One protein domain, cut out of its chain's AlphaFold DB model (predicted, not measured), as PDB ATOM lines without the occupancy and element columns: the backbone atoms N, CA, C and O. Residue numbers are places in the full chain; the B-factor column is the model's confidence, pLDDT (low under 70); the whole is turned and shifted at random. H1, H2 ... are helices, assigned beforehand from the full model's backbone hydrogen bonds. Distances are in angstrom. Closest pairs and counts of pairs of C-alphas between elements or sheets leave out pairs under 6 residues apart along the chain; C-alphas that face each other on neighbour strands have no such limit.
ATOM      1  N   ARG A  10     -30.970 -22.920 -89.617       49.16
ATOM      2  CA  ARG A  10     -29.568 -23.378 -89.461       49.16
ATOM      3  C   ARG A  10     -28.529 -22.546 -90.228       49.16
ATOM      4  O   ARG A  10     -27.355 -22.596 -89.865       49.16
ATOM      5  N   GLN A  11     -28.930 -21.808 -91.264       55.47
ATOM      6  CA  GLN A  11     -28.040 -20.933 -92.047       55.47
ATOM      7  C   GLN A  11     -28.078 -19.462 -91.590       55.47
ATOM      8  O   GLN A  11     -27.086 -18.747 -91.744       55.47
ATOM      9  N   GLU A  12     -29.169 -19.019 -90.959       79.00
ATOM     10  CA  GLU A  12     -29.338 -17.623 -90.529       79.00
ATOM     11  C   GLU A  12     -28.572 -17.304 -89.240       79.00
ATOM     12  O   GLU A  12     -27.913 -16.267 -89.157       79.00
ATOM     13  N   TRP A  13     -28.547 -18.219 -88.261       87.44
ATOM     14  CA  TRP A  13     -27.821 -17.963 -87.010       87.44
ATOM     15  C   TRP A  13     -26.300 -17.939 -87.205       87.44
ATOM     16  O   TRP A  13     -25.616 -17.130 -86.582       87.44
ATOM     17  N   LYS A  14     -25.756 -18.775 -88.104       89.50
ATOM     18  CA  LYS A  14     -24.320 -18.767 -88.434       89.50
ATOM     19  C   LYS A  14     -23.913 -17.431 -89.049       89.50
ATOM     20  O   LYS A  14     -22.895 -16.863 -88.666       89.50
ATOM     21  N   SER A  15     -24.745 -16.900 -89.944       87.38
ATOM     22  CA  SER A  15     -24.546 -15.584 -90.559       87.38
ATOM     23  C   SER A  15     -24.607 -14.461 -89.518       87.38
ATOM     24  O   SER A  15     -23.768 -13.564 -89.537       87.38
ATOM     25  N   PHE A  16     -25.526 -14.547 -88.552       89.25
ATOM     26  CA  PHE A  16     -25.604 -13.608 -87.429       89.25
ATOM     27  C   PHE A  16     -24.370 -13.667 -86.515       89.25
ATOM     28  O   PHE A  16     -23.829 -12.628 -86.135       89.25
ATOM     29  N   VAL A  17     -23.878 -14.870 -86.203       89.00
ATOM     30  CA  VAL A  17     -22.640 -15.067 -85.434       89.00
ATOM     31  C   VAL A  17     -21.436 -14.493 -86.181       89.00
ATOM     32  O   VAL A  17     -20.606 -13.841 -85.559       89.00
ATOM     33  N   LEU A  18     -21.336 -14.657 -87.501       90.00
ATOM     34  CA  LEU A  18     -20.252 -14.043 -88.275       90.00
ATOM     35  C   LEU A  18     -20.394 -12.518 -88.369       90.00
ATOM     36  O   LEU A  18     -19.389 -11.812 -88.325       90.00
ATOM     37  N   ALA A  19     -21.615 -11.989 -88.436       88.50
ATOM     38  CA  ALA A  19     -21.852 -10.550 -88.469       88.50
ATOM     39  C   ALA A  19     -21.528  -9.866 -87.128       88.50
ATOM     40  O   ALA A  19     -20.910  -8.813 -87.124       88.50
ATOM     41  N   TYR A  20     -21.892 -10.456 -85.985       89.19
ATOM     42  CA  TYR A  20     -21.814  -9.770 -84.682       89.19
ATOM     43  C   TYR A  20     -20.942 -10.473 -83.633       89.19
ATOM     44  O   TYR A  20     -20.829 -10.006 -82.499       89.19
ATOM     45  N   GLY A  21     -20.304 -11.592 -83.984       86.88
ATOM     46  CA  GLY A  21     -19.577 -12.451 -83.047       86.88
ATOM     47  C   GLY A  21     -18.152 -12.018 -82.713       86.88
ATOM     48  O   GLY A  21     -17.520 -12.626 -81.844       86.88
ATOM     49  N   TYR A  22     -17.626 -10.970 -83.357       87.19
ATOM     50  CA  TYR A  22     -16.272 -10.483 -83.089       87.19
ATOM     51  C   TYR A  22     -16.141 -10.005 -81.637       87.19
ATOM     52  O   TYR A  22     -16.791  -9.048 -81.221       87.19
ATOM     53  N   ARG A  23     -15.307 -10.707 -80.849       86.50
ATOM     54  CA  ARG A  23     -15.090 -10.507 -79.396       86.50
ATOM     55  C   ARG A  23     -16.342 -10.625 -78.505       86.50
ATOM     56  O   ARG A  23     -16.227 -10.466 -77.292       86.50
ATOM     57  N   ALA A  24     -17.513 -10.933 -79.057       87.94
ATOM     58  CA  ALA A  24     -18.714 -11.216 -78.280       87.94
ATOM     59  C   ALA A  24     -18.614 -12.589 -77.592       87.94
ATOM     60  O   ALA A  24     -18.024 -13.532 -78.134       87.94
ATOM     61  N   SER A  25     -19.200 -12.705 -76.397       88.62
ATOM     62  CA  SER A  25     -19.222 -13.953 -75.626       88.62
ATOM     63  C   SER A  25     -20.001 -15.038 -76.373       88.62
ATOM     64  O   SER A  25     -21.172 -14.847 -76.706       88.62
ATOM     65  N   SER A  26     -19.365 -16.187 -76.613       90.31
ATOM     66  CA  SER A  26     -20.006 -17.339 -77.264       90.31
ATOM     67  C   SER A  26     -21.162 -17.894 -76.428       90.31
ATOM     68  O   SER A  26     -22.161 -18.334 -76.986       90.31
ATOM     69  N   TYR A  27     -21.084 -17.738 -75.102       90.56
ATOM     70  CA  TYR A  27     -22.179 -18.028 -74.179       90.56
ATOM     71  C   TYR A  27     -23.426 -17.183 -74.464       90.56
ATOM     72  O   TYR A  27     -24.531 -17.704 -74.593       90.56
ATOM     73  N   TYR A  28     -23.255 -15.871 -74.628       90.75
ATOM     74  CA  TYR A  28     -24.368 -14.969 -74.925       90.75
ATOM     75  C   TYR A  28     -24.945 -15.191 -76.313       90.75
ATOM     76  O   TYR A  28     -26.161 -15.227 -76.461       90.75
ATOM     77  N   LEU A  29     -24.087 -15.369 -77.316       90.19
ATOM     78  CA  LEU A  29     -24.521 -15.680 -78.675       90.19
ATOM     79  C   LEU A  29     -25.324 -16.983 -78.711       90.19
ATOM     80  O   LEU A  29     -26.409 -16.990 -79.280       90.19
ATOM     81  N   GLY A  30     -24.842 -18.040 -78.048       89.56
ATOM     82  CA  GLY A  30     -25.543 -19.322 -77.946       89.56
ATOM     83  C   GLY A  30     -26.937 -19.177 -77.339       89.56
ATOM     84  O   GLY A  30     -27.904 -19.691 -77.891       89.56
ATOM     85  N   VAL A  31     -27.078 -18.384 -76.272       89.69
ATOM     86  CA  VAL A  31     -28.389 -18.111 -75.661       89.69
ATOM     87  C   VAL A  31     -29.291 -17.272 -76.571       89.69
ATOM     88  O   VAL A  31     -30.478 -17.570 -76.684       89.69
ATOM     89  N   VAL A  32     -28.749 -16.262 -77.260       91.12
ATOM     90  CA  VAL A  32     -29.519 -15.407 -78.182       91.12
ATOM     91  C   VAL A  32     -30.070 -16.207 -79.363       91.12
ATOM     92  O   VAL A  32     -31.250 -16.065 -79.683       91.12
ATOM     93  N   VAL A  33     -29.240 -17.057 -79.981       90.69
ATOM     94  CA  VAL A  33     -29.602 -17.836 -81.179       90.69
ATOM     95  C   VAL A  33     -30.142 -19.244 -80.877       90.69
ATOM     96  O   VAL A  33     -30.511 -19.979 -81.795       90.69
ATOM     97  N   GLY A  34     -30.189 -19.639 -79.603       88.75
ATOM     98  CA  GLY A  34     -30.675 -20.948 -79.158       88.75
ATOM     99  C   GLY A  34     -29.784 -22.130 -79.559       88.75
ATOM    100  O   GLY A  34     -30.308 -23.205 -79.843       88.75
ATOM    101  N   GLN A  35     -28.464 -21.935 -79.619       91.00
ATOM    102  CA  GLN A  35     -27.473 -22.960 -79.983       91.00
ATOM    103  C   GLN A  35     -26.509 -23.252 -78.827       91.00
ATOM    104  O   GLN A  35     -26.377 -22.450 -77.898       91.00
ATOM    105  N   ALA A  36     -25.824 -24.399 -78.883       88.94
ATOM    106  CA  ALA A  36     -24.787 -24.728 -77.911       88.94
ATOM    107  C   ALA A  36     -23.578 -23.785 -78.061       88.94
ATOM    108  O   ALA A  36     -23.319 -23.242 -79.140       88.94
ATOM    109  N   CYS A  37     -22.838 -23.565 -76.972       88.56
ATOM    110  CA  CYS A  37     -21.690 -22.651 -76.985       88.56
ATOM    111  C   CYS A  37     -20.591 -23.156 -77.926       88.56
ATOM    112  O   CYS A  37     -19.962 -22.368 -78.629       88.56
ATOM    113  N   GLU A  38     -20.418 -24.474 -77.971       90.50
ATOM    114  CA  GLU A  38     -19.451 -25.190 -78.791       90.50
ATOM    115  C   GLU A  38     -19.712 -24.964 -80.286       90.50
ATOM    116  O   GLU A  38     -18.777 -24.670 -81.032       90.50
ATOM    117  N   ASP A  39     -20.981 -25.002 -80.706       88.69
ATOM    118  CA  ASP A  39     -21.384 -24.769 -82.098       88.69
ATOM    119  C   ASP A  39     -21.092 -23.323 -82.529       88.69
ATOM    120  O   ASP A  39     -20.666 -23.055 -83.656       88.69
ATOM    121  N   VAL A  40     -21.303 -22.362 -81.624       89.75
ATOM    122  CA  VAL A  40     -20.994 -20.948 -81.870       89.75
ATOM    123  C   VAL A  40     -19.484 -20.720 -81.949       89.75
ATOM    124  O   VAL A  40     -19.021 -19.977 -82.818       89.75
ATOM    125  N   ASP A  41     -18.708 -21.361 -81.076       88.88
ATOM    126  CA  ASP A  41     -17.248 -21.288 -81.100       88.88
ATOM    127  C   ASP A  41     -16.653 -21.905 -82.366       88.88
ATOM    128  O   ASP A  41     -15.707 -21.349 -82.928       88.88
ATOM    129  N   GLU A  42     -17.217 -23.011 -82.854       88.81
ATOM    130  CA  GLU A  42     -16.810 -23.616 -84.121       88.81
ATOM    131  C   GLU A  42     -17.023 -22.645 -85.291       88.81
ATOM    132  O   GLU A  42     -16.099 -22.395 -86.069       88.81
ATOM    133  N   VAL A  43     -18.193 -22.000 -85.369       87.38
ATOM    134  CA  VAL A  43     -18.491 -21.003 -86.411       87.38
ATOM    135  C   VAL A  43     -17.541 -19.806 -86.337       87.38
ATOM    136  O   VAL A  43     -17.027 -19.369 -87.367       87.38
ATOM    137  N   LYS A  44     -17.250 -19.306 -85.131       87.50
ATOM    138  CA  LYS A  44     -16.301 -18.198 -84.923       87.50
ATOM    139  C   LYS A  44     -14.856 -18.569 -85.258       87.50
ATOM    140  O   LYS A  44     -14.067 -17.678 -85.560       87.50
ATOM    141  N   ARG A  45     -14.490 -19.853 -85.168       85.19
ATOM    142  CA  ARG A  45     -13.144 -20.354 -85.490       85.19
ATOM    143  C   ARG A  45     -12.951 -20.547 -86.992       85.19
ATOM    144  O   ARG A  45     -11.871 -20.267 -87.499       85.19
ATOM    145  N   VAL A  46     -13.978 -21.045 -87.679       82.88
ATOM    146  CA  VAL A  46     -13.925 -21.366 -89.113       82.88
ATOM    147  C   VAL A  46     -14.171 -20.129 -89.985       82.88
ATOM    148  O   VAL A  46     -13.603 -20.028 -91.071       82.88
ATOM    149  N   GLY A  47     -14.989 -19.175 -89.530       75.50
ATOM    150  CA  GLY A  47     -15.309 -17.960 -90.283       75.50
ATOM    151  C   GLY A  47     -14.701 -16.680 -89.705       75.50
ATOM    152  O   GLY A  47     -14.499 -16.537 -88.501       75.50
ATOM    153  N   VAL A  48     -14.444 -15.702 -90.579       82.50
ATOM    154  CA  VAL A  48     -13.971 -14.370 -90.176       82.50
ATOM    155  C   VAL A  48     -15.164 -13.534 -89.715       82.50
ATOM    156  O   VAL A  48     -16.005 -13.149 -90.523       82.50
ATOM    157  N   CYS A  49     -15.236 -13.242 -88.414       87.12
ATOM    158  CA  CYS A  49     -16.273 -12.365 -87.874       87.12
ATOM    159  C   CYS A  49     -16.033 -10.899 -88.273       87.12
ATOM    160  O   CYS A  49     -14.899 -10.412 -88.205       87.12
ATOM    161  N   VAL A  50     -17.101 -10.176 -88.619       85.75
ATOM    162  CA  VAL A  50     -17.053  -8.738 -88.913       85.75
ATOM    163  C   VAL A  50     -16.657  -7.975 -87.653       85.75
ATOM    164  O   VAL A  50     -17.205  -8.183 -86.570       85.75
ATOM    165  N   ARG A  51     -15.663  -7.092 -87.785       84.44
ATOM    166  CA  ARG A  51     -15.135  -6.335 -86.650       84.44
ATOM    167  C   ARG A  51     -16.093  -5.221 -86.248       84.44
ATOM    168  O   ARG A  51     -16.298  -4.273 -86.999       84.44
ATOM    169  N   HIS A  52     -16.592  -5.313 -85.022       79.69
ATOM    170  CA  HIS A  52     -17.303  -4.241 -84.340       79.69
ATOM    171  C   HIS A  52     -16.523  -3.847 -83.082       79.69
ATOM    172  O   HIS A  52     -16.231  -4.701 -82.242       79.69
ATOM    173  N   GLU A  53     -16.165  -2.567 -82.965       77.12
ATOM    174  CA  GLU A  53     -15.571  -1.993 -81.756       77.12
ATOM    175  C   GLU A  53     -16.472  -0.855 -81.245       77.12
ATOM    176  O   GLU A  53     -16.735   0.082 -82.003       77.12
ATOM    177  N   PRO A  54     -16.978  -0.919 -79.995       80.12
ATOM    178  CA  PRO A  54     -16.821  -2.004 -79.015       80.12
ATOM    179  C   PRO A  54     -17.577  -3.291 -79.401       80.12
ATOM    180  O   PRO A  54     -18.464  -3.279 -80.258       80.12
ATOM    181  N   SER A  55     -17.219  -4.410 -78.761       86.94
ATOM    182  CA  SER A  55     -17.940  -5.676 -78.931       86.94
ATOM    183  C   SER A  55     -19.378  -5.562 -78.429       86.94
ATOM    184  O   SER A  55     -19.672  -4.821 -77.490       86.94
ATOM    185  N   LYS A  56     -20.284  -6.314 -79.061       87.25
ATOM    186  CA  LYS A  56     -21.709  -6.272 -78.736       87.25
ATOM    187  C   LYS A  56     -22.010  -6.967 -77.408       87.25
ATOM    188  O   LYS A  56     -21.577  -8.094 -77.162       87.25
ATOM    189  N   THR A  57     -22.765  -6.278 -76.560       89.81
ATOM    190  CA  THR A  57     -23.286  -6.779 -75.280       89.81
ATOM    191  C   THR A  57     -24.454  -7.748 -75.492       89.81
ATOM    192  O   THR A  57     -25.048  -7.784 -76.570       89.81
ATOM    193  N   PHE A  58     -24.835  -8.515 -74.461       90.69
ATOM    194  CA  PHE A  58     -25.999  -9.412 -74.536       90.69
ATOM    195  C   PHE A  58     -27.271  -8.676 -74.985       90.69
ATOM    196  O   PHE A  58     -27.958  -9.144 -75.887       90.69
ATOM    197  N   THR A  59     -27.557  -7.501 -74.414       90.31
ATOM    198  CA  THR A  59     -28.740  -6.696 -74.759       90.31
ATOM    199  C   THR A  59     -28.768  -6.315 -76.236       90.31
ATOM    200  O   THR A  59     -29.812  -6.421 -76.877       90.31
ATOM    201  N   GLU A  60     -27.630  -5.889 -76.789       89.31
ATOM    202  CA  GLU A  60     -27.527  -5.527 -78.205       89.31
ATOM    203  C   GLU A  60     -27.708  -6.749 -79.105       89.31
ATOM    204  O   GLU A  60     -28.494  -6.692 -80.044       89.31
ATOM    205  N   LEU A  61     -27.035  -7.863 -78.794       90.94
ATOM    206  CA  LEU A  61     -27.169  -9.113 -79.546       90.94
ATOM    207  C   LEU A  61     -28.614  -9.626 -79.519       90.94
ATOM    208  O   LEU A  61     -29.160  -9.990 -80.558       90.94
ATOM    209  N   PHE A  62     -29.256  -9.596 -78.351       91.44
ATOM    210  CA  PHE A  62     -30.646 -10.009 -78.190       91.44
ATOM    211  C   PHE A  62     -31.595  -9.111 -78.991       91.44
ATOM    212  O   PHE A  62     -32.474  -9.615 -79.681       91.44
ATOM    213  N   THR A  63     -31.389  -7.792 -78.952       90.62
ATOM    214  CA  THR A  63     -32.229  -6.828 -79.682       90.62
ATOM    215  C   THR A  63     -32.068  -6.969 -81.193       90.62
ATOM    216  O   THR A  63     -33.060  -6.929 -81.914       90.62
ATOM    217  N   LEU A  64     -30.839  -7.178 -81.675       89.62
ATOM    218  CA  LEU A  64     -30.554  -7.367 -83.098       89.62
ATOM    219  C   LEU A  64     -31.175  -8.651 -83.659       89.62
ATOM    220  O   LEU A  64     -31.566  -8.668 -84.821       89.62
ATOM    221  N   TRP A  65     -31.270  -9.712 -82.854       90.06
ATOM    222  CA  TRP A  65     -31.849 -10.987 -83.284       90.06
ATOM    223  C   TRP A  65     -33.372 -11.058 -83.090       90.06
ATOM    224  O   TRP A  65     -34.086 -11.508 -83.980       90.06
ATOM    225  N   HIS A  66     -33.889 -10.604 -81.942       86.69
ATOM    226  CA  HIS A  66     -35.308 -10.742 -81.569       86.69
ATOM    227  C   HIS A  66     -36.156  -9.490 -81.851       86.69
ATOM    228  O   HIS A  66     -37.368  -9.520 -81.645       86.69
ATOM    229  N   GLY A  67     -35.552  -8.370 -82.266       88.56
ATOM    230  CA  GLY A  67     -36.254  -7.116 -82.576       88.56
ATOM    231  C   GLY A  67     -36.852  -6.385 -81.363       88.56
ATOM    232  O   GLY A  67     -37.614  -5.435 -81.528       88.56
TER     233      GLY A  67
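AT A GLANCE: This is residues 10 to 67 of the 547 residues of an uncharacterized protein of Burkholderia aenigmatica (UniProt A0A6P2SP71). Four short helices make a small compact cluster: H2 lies between H3 on one side and H4 on the other, running side by side with H4 and crossing H3, while H1 covers another side of the cluster, packed on H3 and near H2 and H4. The stretch of residues 47 to 57, which has no named element, leads from the end of H3 round to H4. The printed part has 58 residues with four named helices, in the order H1, H2, H3, H4, and no named strand; the class is all helix. The whole is compact, with a radius of gyration of the C-alphas of 9.9 A, and its C-alphas span 23 by 23 by 18 A, a rounded outline.

IN THESE COORDINATES: The longest helix is H3, residues 37 to 46, 14.5 A from first to last C-alpha; C-alpha 37 is at (-21.690, -22.651, -76.985). H2 is residues 26 to 33, 10.4 A long. H1 is residues 12 to 20, 12.3 A long, and it begins at C-alpha 12 at (-29.338, -17.623, -90.529). H4 is residues 58 to 66, 11.7 A long, and it ends at C-alpha 66 at (-35.308, -10.742, -81.569).

HOW THE PARTS SIT: H3 and H2 touch, about perpendicular at 77 degrees; their closest C-alphas, those of Cys 37 and Gly 30, are 5.2 A apart. H3 also touches H1, with the C-alphas of Val 43 and Lys 14 closest at 6.6 A. H3 and H1 run the same way at a steep tilt of 68 degrees, only just short of about perpendicular. H2 touches H4, with the C-alphas of Val 32 and Phe 62 closest at 5.5 A. H2 and H4 run the same way at a shallow tilt of 28 degrees. The helix packing is mostly crossed, but only just: 1 of the 3 touching pairs is at a shallow tilt. H1 and H2 are close but not clearly touching, opposite ways at a steep tilt of 46 degrees, with the C-alphas of Trp 13 and Val 33 closest at 6.1 A. H1 and H4 are close but not clearly touching, with the C-alphas of Tyr 20 and Leu 61 closest at 7.4 A. H3 and H4 are apart. In H1, H2, H3 and H4 every O i to N i+4 pair is within hydrogen-bond range.

THE WHOLE: The two C-alphas farthest apart are those of Val 46 and Gly 67, 27.3 A. The printed part runs from residue 10 to residue 67 and has no cut. The link from H3 to H4, 11 residues, is long; those from H1 to H2 and from H2 to H3 are tight. The mean pLDDT of the printed part is 86.5, and residues 10 to 11 are under 70.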